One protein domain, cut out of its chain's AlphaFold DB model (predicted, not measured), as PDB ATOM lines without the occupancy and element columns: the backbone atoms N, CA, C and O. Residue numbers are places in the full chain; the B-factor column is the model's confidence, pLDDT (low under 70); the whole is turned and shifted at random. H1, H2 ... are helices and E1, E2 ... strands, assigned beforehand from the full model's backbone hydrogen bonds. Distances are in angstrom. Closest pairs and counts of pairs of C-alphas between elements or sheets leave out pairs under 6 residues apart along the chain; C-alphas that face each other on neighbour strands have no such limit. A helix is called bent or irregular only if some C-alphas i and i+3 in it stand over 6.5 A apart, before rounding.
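AT A GLANCE: This is residues 29 to 91 and 124 to 134 of the 134 residues of an uncharacterized protein of Streptomyces sp. 6-11-2 (UniProt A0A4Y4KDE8). A small antiparallel sheet of three strands forms a wall, with helix H1 crossing over one face and no named helix on the other. H3 packs on H1, side by side with it and running the opposite way, while H2 sits near the last residues of H1, turned about square to it. The printed part has 74 residues, with three named helices followed by three named strands in the order H1 H2 H3 E1 E2 E3; the sheet's order is E1 - E2 - E3, and the class is mixed, helices and strands. The whole is compact, with a radius of gyration of the C-alphas of 12.6 A and spans of 33 by 32 by 23 A.

HOW THE PARTS SIT: H1, residues 29 to 40, is on the sheet made by E1, residues 70 to 75, E2, residues 81 to 87, and E3, residues 128 to 132. These are two layers, a helix on one face of a sheet. The height of H1 over the sheet is 9.7 A, and it lies over E2 and runs across the strands, at 87 degrees to E2 on the local plane. The closest C-alphas of H1 and E2 are those of Ser 34 and Leu 81, 6.8 A apart. H2, residues 42 to 48, is close to H1 but not clearly touching it, the closest C-alphas being those of Trp 39 and Arg 45, 6.4 A apart; their lines are about perpendicular, at 84 degrees. H2 is only just not on the sheet, with 4 pairs of C-alphas within 10 A. H3, residues 54 to 63, touches H1 at a shallow tilt of 28 degrees, opposite ways, with the C-alphas of Leu 32 and His 61 the closest at 6.4 A. H2 and H3 are apart. E1 and E2 form a hairpin, antiparallel at 150 degrees, with N 71 and O 85 within hydrogen-bond range at 2.8 A. E2 and E3 are antiparallel at 173 degrees, with N 86 and O 129 at 3.0 A. In H3 every O i to N i+4 pair is within hydrogen-bond range; in H1 6 of 8 are, and in H2 2 of 3.

IN THESE COORDINATES: H1 begins at C-alpha 29, (4.463, -16.044, 43.402), and is 17.5 A long; it is irregular, but only just, with C-alphas 30 and 33 at 6.9 A. H2 is 9.7 A long and H3 14.2 A. E1 is 16.7 A long, E2 17.6 A and E3 12.1 A. E3 ends at C-alpha 132, (-6.907, -24.778, 30.492).

THE WHOLE: The two C-alphas farthest apart, of Pro 77 and Arg 91, are 36.9 A apart. Residues 92 to 123 are not printed, and C-alphas 91 and 124 are 11.4 A apart across this cut, which lies in the link from E2 to E3. Of the links that are printed whole, none is long. The mean pLDDT of the printed part is 74.3; residues 44 to 50, 89 to 91 and 124 to 134 are under 70, and E3 has a mean of 41.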
ATOM      1  N   ALA A  29       5.173 -15.973  42.125       91.94
ATOM      2  CA  ALA A  29       4.463 -16.044  43.402       91.94
ATOM      3  C   ALA A  29       3.056 -15.413  43.332       91.94
ATOM      4  O   ALA A  29       2.147 -15.871  44.018       91.94
ATOM      5  N   GLU A  30       2.861 -14.411  42.472       91.69
ATOM      6  CA  GLU A  30       1.579 -13.714  42.279       91.69
ATOM      7  C   GLU A  30       0.517 -14.602  41.624       91.69
ATOM      8  O   GLU A  30      -0.681 -14.409  41.826       91.69
ATOM      9  N   ASP A  31       0.943 -15.607  40.859       88.50
ATOM     10  CA  ASP A  31       0.030 -16.546  40.215       88.50
ATOM     11  C   ASP A  31      -0.539 -17.564  41.216       88.50
ATOM     12  O   ASP A  31      -1.607 -18.137  40.982       88.50
ATOM     13  N   LEU A  32       0.149 -17.789  42.344       89.38
ATOM     14  CA  LEU A  32      -0.159 -18.865  43.286       89.38
ATOM     15  C   LEU A  32      -1.587 -18.825  43.844       89.38
ATOM     16  O   LEU A  32      -2.227 -19.872  43.788       89.38
ATOM     17  N   PRO A  33      -2.152 -17.683  44.289       89.81
ATOM     18  CA  PRO A  33      -3.536 -17.654  44.770       89.81
ATOM     19  C   PRO A  33      -4.546 -18.096  43.700       89.81
ATOM     20  O   PRO A  33      -5.517 -18.799  43.987       89.81
ATOM     21  N   SER A  34      -4.300 -17.732  42.438       86.00
ATOM     22  CA  SER A  34      -5.155 -18.142  41.322       86.00
ATOM     23  C   SER A  34      -4.984 -19.628  40.997       86.00
ATOM     24  O   SER A  34      -5.971 -20.314  40.732       86.00
ATOM     25  N   ILE A  35      -3.757 -20.147  41.061       84.81
ATOM     26  CA  ILE A  35      -3.447 -21.569  40.863       84.81
ATOM     27  C   ILE A  35      -4.032 -22.432  41.992       84.81
ATOM     28  O   ILE A  35      -4.583 -23.503  41.734       84.81
ATOM     29  N   GLU A  36      -3.958 -21.976  43.238       87.50
ATOM     30  CA  GLU A  36      -4.544 -22.664  44.384       87.50
ATOM     31  C   GLU A  36      -6.064 -22.756  44.251       87.50
ATOM     32  O   GLU A  36      -6.630 -23.842  44.409       87.50
ATOM     33  N   ARG A  37      -6.726 -21.652  43.873       84.69
ATOM     34  CA  ARG A  37      -8.167 -21.651  43.583       84.69
ATOM     35  C   ARG A  37      -8.525 -22.719  42.547       84.69
ATOM     36  O   ARG A  37      -9.518 -23.418  42.727       84.69
ATOM     37  N   LEU A  38      -7.692 -22.907  41.520       75.69
ATOM     38  CA  LEU A  38      -7.884 -23.967  40.523       75.69
ATOM     39  C   LEU A  38      -7.750 -25.372  41.121       75.69
ATOM     40  O   LEU A  38      -8.514 -26.256  40.761       75.69
ATOM     41  N   TRP A  39      -6.805 -25.621  42.026       78.94
ATOM     42  CA  TRP A  39      -6.681 -26.938  42.668       78.94
ATOM     43  C   TRP A  39      -7.831 -27.265  43.615       78.94
ATOM     44  O   TRP A  39      -8.121 -28.444  43.837       78.94
ATOM     45  N   ARG A  40      -8.465 -26.235  44.175       82.06
ATOM     46  CA  ARG A  40      -9.619 -26.365  45.067       82.06
ATOM     47  C   ARG A  40     -10.940 -26.495  44.310       82.06
ATOM     48  O   ARG A  40     -11.861 -27.102  44.854       82.06
ATOM     49  N   ASP A  41     -11.011 -25.997  43.076       78.94
ATOM     50  CA  ASP A  41     -12.188 -26.095  42.212       78.94
ATOM     51  C   ASP A  41     -12.611 -27.561  42.005       78.94
ATOM     52  O   ASP A  41     -11.832 -28.422  41.582       78.94
ATOM     53  N   GLU A  42     -13.871 -27.862  42.317       75.81
ATOM     54  CA  GLU A  42     -14.417 -29.218  42.245       75.81
ATOM     55  C   GLU A  42     -14.394 -29.806  40.836       75.81
ATOM     56  O   GLU A  42     -14.172 -31.009  40.674       75.81
ATOM     57  N   ARG A  43     -14.596 -28.980  39.804       73.06
ATOM     58  CA  ARG A  43     -14.543 -29.413  38.406       73.06
ATOM     59  C   ARG A  43     -13.126 -29.832  38.063       73.06
ATOM     60  O   ARG A  43     -12.943 -30.894  37.479       73.06
ATOM     61  N   VAL A  44     -12.124 -29.069  38.497       69.69
ATOM     62  CA  VAL A  44     -10.707 -29.380  38.265       69.69
ATOM     63  C   VAL A  44     -10.278 -30.623  39.048       69.69
ATOM     64  O   VAL A  44      -9.626 -31.505  38.488       69.69
ATOM     65  N   ARG A  45     -10.701 -30.769  40.310       69.81
ATOM     66  CA  ARG A  45     -10.402 -31.942  41.158       69.81
ATOM     67  C   ARG A  45     -10.826 -33.268  40.526       69.81
ATOM     68  O   ARG A  45     -10.115 -34.263  40.684       69.81
ATOM     69  N   ARG A  46     -11.923 -33.283  39.759       65.25
ATOM     70  CA  ARG A  46     -12.369 -34.470  39.000       65.25
ATOM     71  C   ARG A  46     -11.319 -34.939  37.990       65.25
ATOM     72  O   ARG A  46     -11.150 -36.138  37.807       65.25
ATOM     73  N   PHE A  47     -10.569 -34.014  37.393       63.94
ATOM     74  CA  PHE A  47      -9.507 -34.320  36.427       63.94
ATOM     75  C   PHE A  47      -8.133 -34.527  37.075       63.94
ATOM     76  O   PHE A  47      -7.254 -35.142  36.473       63.94
ATOM     77  N   LEU A  48      -7.937 -34.055  38.310       64.25
ATOM     78  CA  LEU A  48      -6.707 -34.271  39.082       64.25
ATOM     79  C   LEU A  48      -6.655 -35.634  39.788       64.25
ATOM     80  O   LEU A  48      -5.621 -35.972  40.365       64.25
ATOM     81  N   GLY A  49      -7.737 -36.416  39.731       66.31
ATOM     82  CA  GLY A  49      -7.841 -37.707  40.414       66.31
ATOM     83  C   GLY A  49      -8.207 -37.587  41.895       66.31
ATOM     84  O   GLY A  49      -7.869 -38.476  42.671       66.31
ATOM     85  N   GLY A  50      -8.870 -36.495  42.294       68.56
ATOM     86  CA  GLY A  50      -9.370 -36.285  43.652       68.56
ATOM     87  C   GLY A  50      -8.975 -34.938  44.273       68.56
ATOM     88  O   GLY A  50      -8.393 -34.078  43.606       68.56
ATOM     89  N   PRO A  51      -9.313 -34.726  45.558       74.19
ATOM     90  CA  PRO A  51      -8.923 -33.537  46.309       74.19
ATOM     91  C   PRO A  51      -7.404 -33.344  46.339       74.19
ATOM     92  O   PRO A  51      -6.648 -34.279  46.614       74.19
ATOM     93  N   VAL A  52      -6.949 -32.112  46.115       77.62
ATOM     94  CA  VAL A  52      -5.574 -31.726  46.445       77.62
ATOM     95  C   VAL A  52      -5.545 -31.397  47.937       77.62
ATOM     96  O   VAL A  52      -6.276 -30.520  48.380       77.62
ATOM     97  N   THR A  53      -4.749 -32.133  48.712       83.25
ATOM     98  CA  THR A  53      -4.619 -31.922  50.162       83.25
ATOM     99  C   THR A  53      -3.884 -30.619  50.472       83.25
ATOM    100  O   THR A  53      -3.053 -30.183  49.672       83.25
ATOM    101  N   GLU A  54      -4.124 -30.044  51.651       85.81
ATOM    102  CA  GLU A  54      -3.435 -28.828  52.116       85.81
ATOM    103  C   GLU A  54      -1.909 -28.961  52.052       85.81
ATOM    104  O   GLU A  54      -1.231 -28.093  51.507       85.81
ATOM    105  N   ASP A  55      -1.359 -30.103  52.470       84.44
ATOM    106  CA  ASP A  55       0.084 -30.355  52.391       84.44
ATOM    107  C   ASP A  55       0.615 -30.290  50.955       84.44
ATOM    108  O   ASP A  55       1.693 -29.755  50.689       84.44
ATOM    109  N   LYS A  56      -0.154 -30.808  49.986       80.25
ATOM    110  CA  LYS A  56       0.215 -30.733  48.568       80.25
ATOM    111  C   LYS A  56       0.145 -29.298  48.058       80.25
ATOM    112  O   LYS A  56       0.992 -28.924  47.248       80.25
ATOM    113  N   ILE A  57      -0.827 -28.511  48.513       84.56
ATOM    114  CA  ILE A  57      -0.937 -27.086  48.180       84.56
ATOM    115  C   ILE A  57       0.276 -26.335  48.736       84.56
ATOM    116  O   ILE A  57       0.974 -25.676  47.968       84.56
ATOM    117  N   ALA A  58       0.611 -26.526  50.013       85.25
ATOM    118  CA  ALA A  58       1.757 -25.893  50.662       85.25
ATOM    119  C   ALA A  58       3.090 -26.249  49.980       85.25
ATOM    120  O   ALA A  58       3.915 -25.373  49.702       85.25
ATOM    121  N   VAL A  59       3.300 -27.525  49.640       83.44
ATOM    122  CA  VAL A  59       4.488 -27.969  48.891       83.44
ATOM    123  C   VAL A  59       4.548 -27.312  47.514       83.44
ATOM    124  O   VAL A  59       5.623 -26.889  47.084       83.44
ATOM    125  N   ARG A  60       3.418 -27.212  46.809       83.62
ATOM    126  CA  ARG A  60       3.384 -26.583  45.486       83.62
ATOM    127  C   ARG A  60       3.581 -25.072  45.562       83.62
ATOM    128  O   ARG A  60       4.344 -24.570  44.752       83.62
ATOM    129  N   HIS A  61       3.023 -24.373  46.549       85.44
ATOM    130  CA  HIS A  61       3.300 -22.950  46.786       85.44
ATOM    131  C   HIS A  61       4.799 -22.669  46.890       85.44
ATOM    132  O   HIS A  61       5.306 -21.735  46.280       85.44
ATOM    133  N   ARG A  62       5.523 -23.519  47.626       86.75
ATOM    134  CA  ARG A  62       6.969 -23.360  47.824       86.75
ATOM    135  C   ARG A  62       7.794 -23.695  46.588       86.75
ATOM    136  O   ARG A  62       8.861 -23.126  46.404       86.75
ATOM    137  N   ARG A  63       7.357 -24.673  45.791       84.00
ATOM    138  CA  ARG A  63       8.176 -25.228  44.702       84.00
ATOM    139  C   ARG A  63       7.858 -24.635  43.343       84.00
ATOM    140  O   ARG A  63       8.753 -24.530  42.522       84.00
ATOM    141  N   LEU A  64       6.601 -24.314  43.074       83.69
ATOM    142  CA  LEU A  64       6.131 -24.010  41.728       83.69
ATOM    143  C   LEU A  64       6.740 -22.729  41.130       83.69
ATOM    144  O   LEU A  64       7.136 -22.793  39.962       83.69
ATOM    145  N   PRO A  65       6.873 -21.609  41.870       91.00
ATOM    146  CA  PRO A  65       7.478 -20.403  41.321       91.00
ATOM    147  C   PRO A  65       8.910 -20.657  40.856       91.00
ATOM    148  O   PRO A  65       9.714 -21.252  41.572       91.00
ATOM    149  N   GLY A  66       9.224 -20.237  39.632       85.12
ATOM    150  CA  GLY A  66      10.555 -20.414  39.049       85.12
ATOM    151  C   GLY A  66      10.961 -21.864  38.743       85.12
ATOM    152  O   GLY A  66      12.071 -22.068  38.250       85.12
ATOM    153  N   THR A  67      10.098 -22.868  38.974       85.38
ATOM    154  CA  THR A  67      10.395 -24.258  38.592       85.38
ATOM    155  C   THR A  67      10.595 -24.346  37.080       85.38
ATOM    156  O   THR A  67       9.667 -24.029  36.330       85.38
ATOM    157  N   PRO A  68      11.755 -24.842  36.607       86.94
ATOM    158  CA  PRO A  68      11.989 -25.000  35.186       86.94
ATOM    159  C   PRO A  68      10.919 -25.843  34.498       86.94
ATOM    160  O   PRO A  68      10.700 -27.005  34.843       86.94
ATOM    161  N   GLY A  69      10.257 -25.239  33.514       84.12
ATOM    162  CA  GLY A  69       9.190 -25.867  32.748       84.12
ATOM    163  C   GLY A  69       7.785 -25.714  33.306       84.12
ATOM    164  O   GLY A  69       6.861 -26.211  32.668       84.12
ATOM    165  N   ALA A  70       7.591 -25.035  34.437       87.50
ATOM    166  CA  ALA A  70       6.268 -24.655  34.920       87.50
ATOM    167  C   ALA A  70       5.893 -23.260  34.398       87.50
ATOM    168  O   ALA A  70       6.474 -22.259  34.807       87.50
ATOM    169  N   PHE A  71       4.906 -23.189  33.512       89.50
ATOM    170  CA  PHE A  71       4.449 -21.945  32.902       89.50
ATOM    171  C   PHE A  71       3.055 -21.563  33.387       89.50
ATOM    172  O   PHE A  71       2.129 -22.373  33.313       89.50
ATOM    173  N   ALA A  72       2.900 -20.316  33.814       90.19
ATOM    174  CA  ALA A  72       1.605 -19.679  33.970       90.19
ATOM    175  C   ALA A  72       1.066 -19.305  32.587       90.19
ATOM    176  O   ALA A  72       1.801 -18.782  31.748       90.19
ATOM    177  N   VAL A  73      -0.217 -19.567  32.355       89.31
ATOM    178  CA  VAL A  73      -0.914 -19.193  31.126       89.31
ATOM    179  C   VAL A  73      -1.885 -18.073  31.457       89.31
ATOM    180  O   VAL A  73      -2.796 -18.260  32.267       89.31
ATOM    181  N   LYS A  74      -1.702 -16.918  30.827       88.75
ATOM    182  CA  LYS A  74      -2.532 -15.730  31.033       88.75
ATOM    183  C   LYS A  74      -3.262 -15.362  29.749       88.75
ATOM    184  O   LYS A  74      -2.678 -15.432  28.670       88.75
ATOM    185  N   ASP A  75      -4.525 -14.968  29.865       87.31
ATOM    186  CA  ASP A  75      -5.239 -14.259  28.803       87.31
ATOM    187  C   ASP A  75      -4.540 -12.916  28.581       87.31
ATOM    188  O   ASP A  75      -4.379 -12.142  29.521       87.31
ATOM    189  N   ARG A  76      -4.063 -12.656  27.362       88.06
ATOM    190  CA  ARG A  76      -3.257 -11.466  27.069       88.06
ATOM    191  C   ARG A  76      -4.072 -10.171  27.185       88.06
ATOM    192  O   ARG A  76      -3.579  -9.256  27.839       88.06
ATOM    193  N   PRO A  77      -5.295 -10.069  26.627       88.56
ATOM    194  CA  PRO A  77      -6.112  -8.867  26.788       88.56
ATOM    195  C   PRO A  77      -6.443  -8.518  28.245       88.56
ATOM    196  O   PRO A  77      -6.491  -7.341  28.587       88.56
ATOM    197  N   LYS A  78      -6.689  -9.518  29.099       87.38
ATOM    198  CA  LYS A  78      -7.132  -9.310  30.490       87.38
ATOM    199  C   LYS A  78      -6.033  -9.486  31.537       87.38
ATOM    200  O   LYS A  78      -6.305  -9.310  32.719       87.38
ATOM    201  N   ALA A  79      -4.838  -9.910  31.127       86.62
ATOM    202  CA  ALA A  79      -3.737 -10.345  31.993       86.62
ATOM    203  C   ALA A  79      -4.134 -11.393  33.061       86.62
ATOM    204  O   ALA A  79      -3.426 -11.597  34.048       86.62
ATOM    205  N   GLN A  80      -5.262 -12.079  32.873       86.19
ATOM    206  CA  GLN A  80      -5.835 -12.978  33.868       86.19
ATOM    207  C   GLN A  80      -5.255 -14.381  33.713       86.19
ATOM    208  O   GLN A  80      -5.217 -14.915  32.606       86.19
ATOM    209  N   LEU A  81      -4.867 -15.019  34.821       84.69
ATOM    210  CA  LEU A  81      -4.466 -16.422  34.803       84.69
ATOM    211  C   LEU A  81      -5.645 -17.315  34.385       84.69
ATOM    212  O   LEU A  81      -6.677 -17.354  35.056       84.69
ATOM    213  N   VAL A  82      -5.455 -18.058  33.299       83.38
ATOM    214  CA  VAL A  82      -6.425 -19.024  32.757       83.38
ATOM    215  C   VAL A  82      -5.971 -20.471  32.940       83.38
ATOM    216  O   VAL A  82      -6.740 -21.405  32.712       83.38
ATOM    217  N   GLY A  83      -4.718 -20.686  33.349       82.88
ATOM    218  CA  GLY A  83      -4.203 -22.034  33.511       82.88
ATOM    219  C   GLY A  83      -2.710 -22.133  33.775       82.88
ATOM    220  O   GLY A  83      -2.013 -21.141  33.989       82.88
ATOM    221  N   MET A  84      -2.224 -23.370  33.736       83.75
ATOM    222  CA  MET A  84      -0.815 -23.699  33.904       83.75
ATOM    223  C   MET A  84      -0.424 -24.845  32.970       83.75
ATOM    224  O   MET A  84      -1.180 -25.800  32.766       83.75
ATOM    225  N   VAL A  85       0.788 -24.766  32.434       84.06
ATOM    226  CA  VAL A  85       1.412 -25.816  31.627       84.06
ATOM    227  C   VAL A  85       2.677 -26.286  32.327       84.06
ATOM    228  O   VAL A  85       3.471 -25.477  32.795       84.06
ATOM    229  N   THR A  86       2.905 -27.596  32.371       78.81
ATOM    230  CA  THR A  86       4.207 -28.143  32.772       78.81
ATOM    231  C   THR A  86       4.843 -28.903  31.617       78.81
ATOM    232  O   THR A  86       4.251 -29.842  31.073       78.81
ATOM    233  N   ILE A  87       6.065 -28.509  31.267       79.75
ATOM    234  CA  ILE A  87       6.908 -29.123  30.246       79.75
ATOM    235  C   ILE A  87       8.097 -29.773  30.951       79.75
ATOM    236  O   ILE A  87       8.926 -29.097  31.549       79.75
ATOM    237  N   GLY A  88       8.186 -31.099  30.878       72.00
ATOM    238  CA  GLY A  88       9.286 -31.864  31.464       72.00
ATOM    239  C   GLY A  88       9.970 -32.771  30.446       72.00
ATOM    240  O   GLY A  88       9.374 -33.178  29.446       72.00
ATOM    241  N   ARG A  89      11.222 -33.152  30.723       58.62
ATOM    242  CA  ARG A  89      11.882 -34.248  29.996       58.62
ATOM    243  C   ARG A  89      11.198 -35.563  30.370       58.62
ATOM    244  O   ARG A  89      11.018 -35.863  31.548       58.62
ATOM    245  N   THR A  90      10.808 -36.358  29.378       48.56
ATOM    246  CA  THR A  90      10.261 -37.699  29.634       48.56
ATOM    247  C   THR A  90      11.404 -38.657  29.971       48.56
ATOM    248  O   THR A  90      12.430 -38.642  29.295       48.56
ATOM    249  N   ARG A  91      11.248 -39.481  31.018       42.53
ATOM    250  CA  ARG A  91      12.186 -40.580  31.299       42.53
ATOM    251  C   ARG A  91      12.037 -41.666  30.215       42.53
ATOM    252  O   ARG A  91      10.894 -42.003  29.896       42.53
ATOM    253  N   ALA A 124      12.532 -33.602  21.827       27.42
ATOM    254  CA  ALA A 124      11.297 -34.364  21.791       27.42
ATOM    255  C   ALA A 124      10.485 -34.145  23.090       27.42
ATOM    256  O   ALA A 124      10.752 -34.736  24.142       27.42
ATOM    257  N   ILE A 125       9.511 -33.231  23.038       31.80
ATOM    258  CA  ILE A 125       8.589 -32.929  24.144       31.80
ATOM    259  C   ILE A 125       7.500 -34.009  24.172       31.80
ATOM    260  O   ILE A 125       6.542 -33.968  23.408       31.80
ATOM    261  N   HIS A 126       7.641 -35.007  25.045       32.88
ATOM    262  CA  HIS A 126       6.743 -36.175  25.055       32.88
ATOM    263  C   HIS A 126       5.657 -36.158  26.149       32.88
ATOM    264  O   HIS A 126       4.728 -36.979  26.112       32.88
ATOM    265  N   ARG A 127       5.703 -35.197  27.087       33.44
ATOM    266  CA  ARG A 127       4.652 -34.981  28.093       33.44
ATOM    267  C   ARG A 127       4.450 -33.489  28.366       33.44
ATOM    268  O   ARG A 127       5.231 -32.878  29.087       33.44
ATOM    269  N   ALA A 128       3.375 -32.948  27.806       35.56
ATOM    270  CA  ALA A 128       2.775 -31.692  28.233       35.56
ATOM    271  C   ALA A 128       1.578 -32.034  29.129       35.56
ATOM    272  O   ALA A 128       0.701 -32.800  28.724       35.56
ATOM    273  N   GLY A 129       1.582 -31.538  30.363       42.94
ATOM    274  CA  GLY A 129       0.376 -31.468  31.183       42.94
ATOM    275  C   GLY A 129      -0.174 -30.064  31.030       42.94
ATOM    276  O   GLY A 129       0.487 -29.124  31.468       42.94
ATOM    277  N   ILE A 130      -1.318 -29.921  30.367       43.91
ATOM    278  CA  ILE A 130      -1.945 -28.619  30.164       43.91
ATOM    279  C   ILE A 130      -3.246 -28.567  30.955       43.91
ATOM    280  O   ILE A 130      -4.075 -29.469  30.848       43.91
ATOM    281  N   GLN A 131      -3.400 -27.524  31.765       49.62
ATOM    282  CA  GLN A 131      -4.631 -27.202  32.473       49.62
ATOM    283  C   GLN A 131      -5.152 -25.880  31.897       49.62
ATOM    284  O   GLN A 131      -4.532 -24.847  32.127       49.62
ATOM    285  N   TRP A 132      -6.241 -25.930  31.122       33.88
ATOM    286  CA  TRP A 132      -6.907 -24.778  30.492       33.88
ATOM    287  C   TRP A 132      -8.284 -24.569  31.098       33.88
ATOM    288  O   TRP A 132      -9.030 -25.546  31.104       33.88
ATOM    289  N   TRP A 133      -8.685 -23.344  31.459       46.34
ATOM    290  CA  TRP A 133     -10.102 -23.049  31.725       46.34
ATOM    291  C   TRP A 133     -10.489 -21.616  31.302       46.34
ATOM    292  O   TRP A 133      -9.720 -20.678  31.516       46.34
ATOM    293  N   ARG A 134     -11.671 -21.472  30.677       30.98
ATOM    294  CA  ARG A 134     -12.328 -20.207  30.289       30.98
ATOM    295  C   ARG A 134     -13.600 -20.023  31.107       30.98
ATOM    296  O   ARG A 134     -14.262 -21.056  31.358       30.98
TER     297      ARG A 134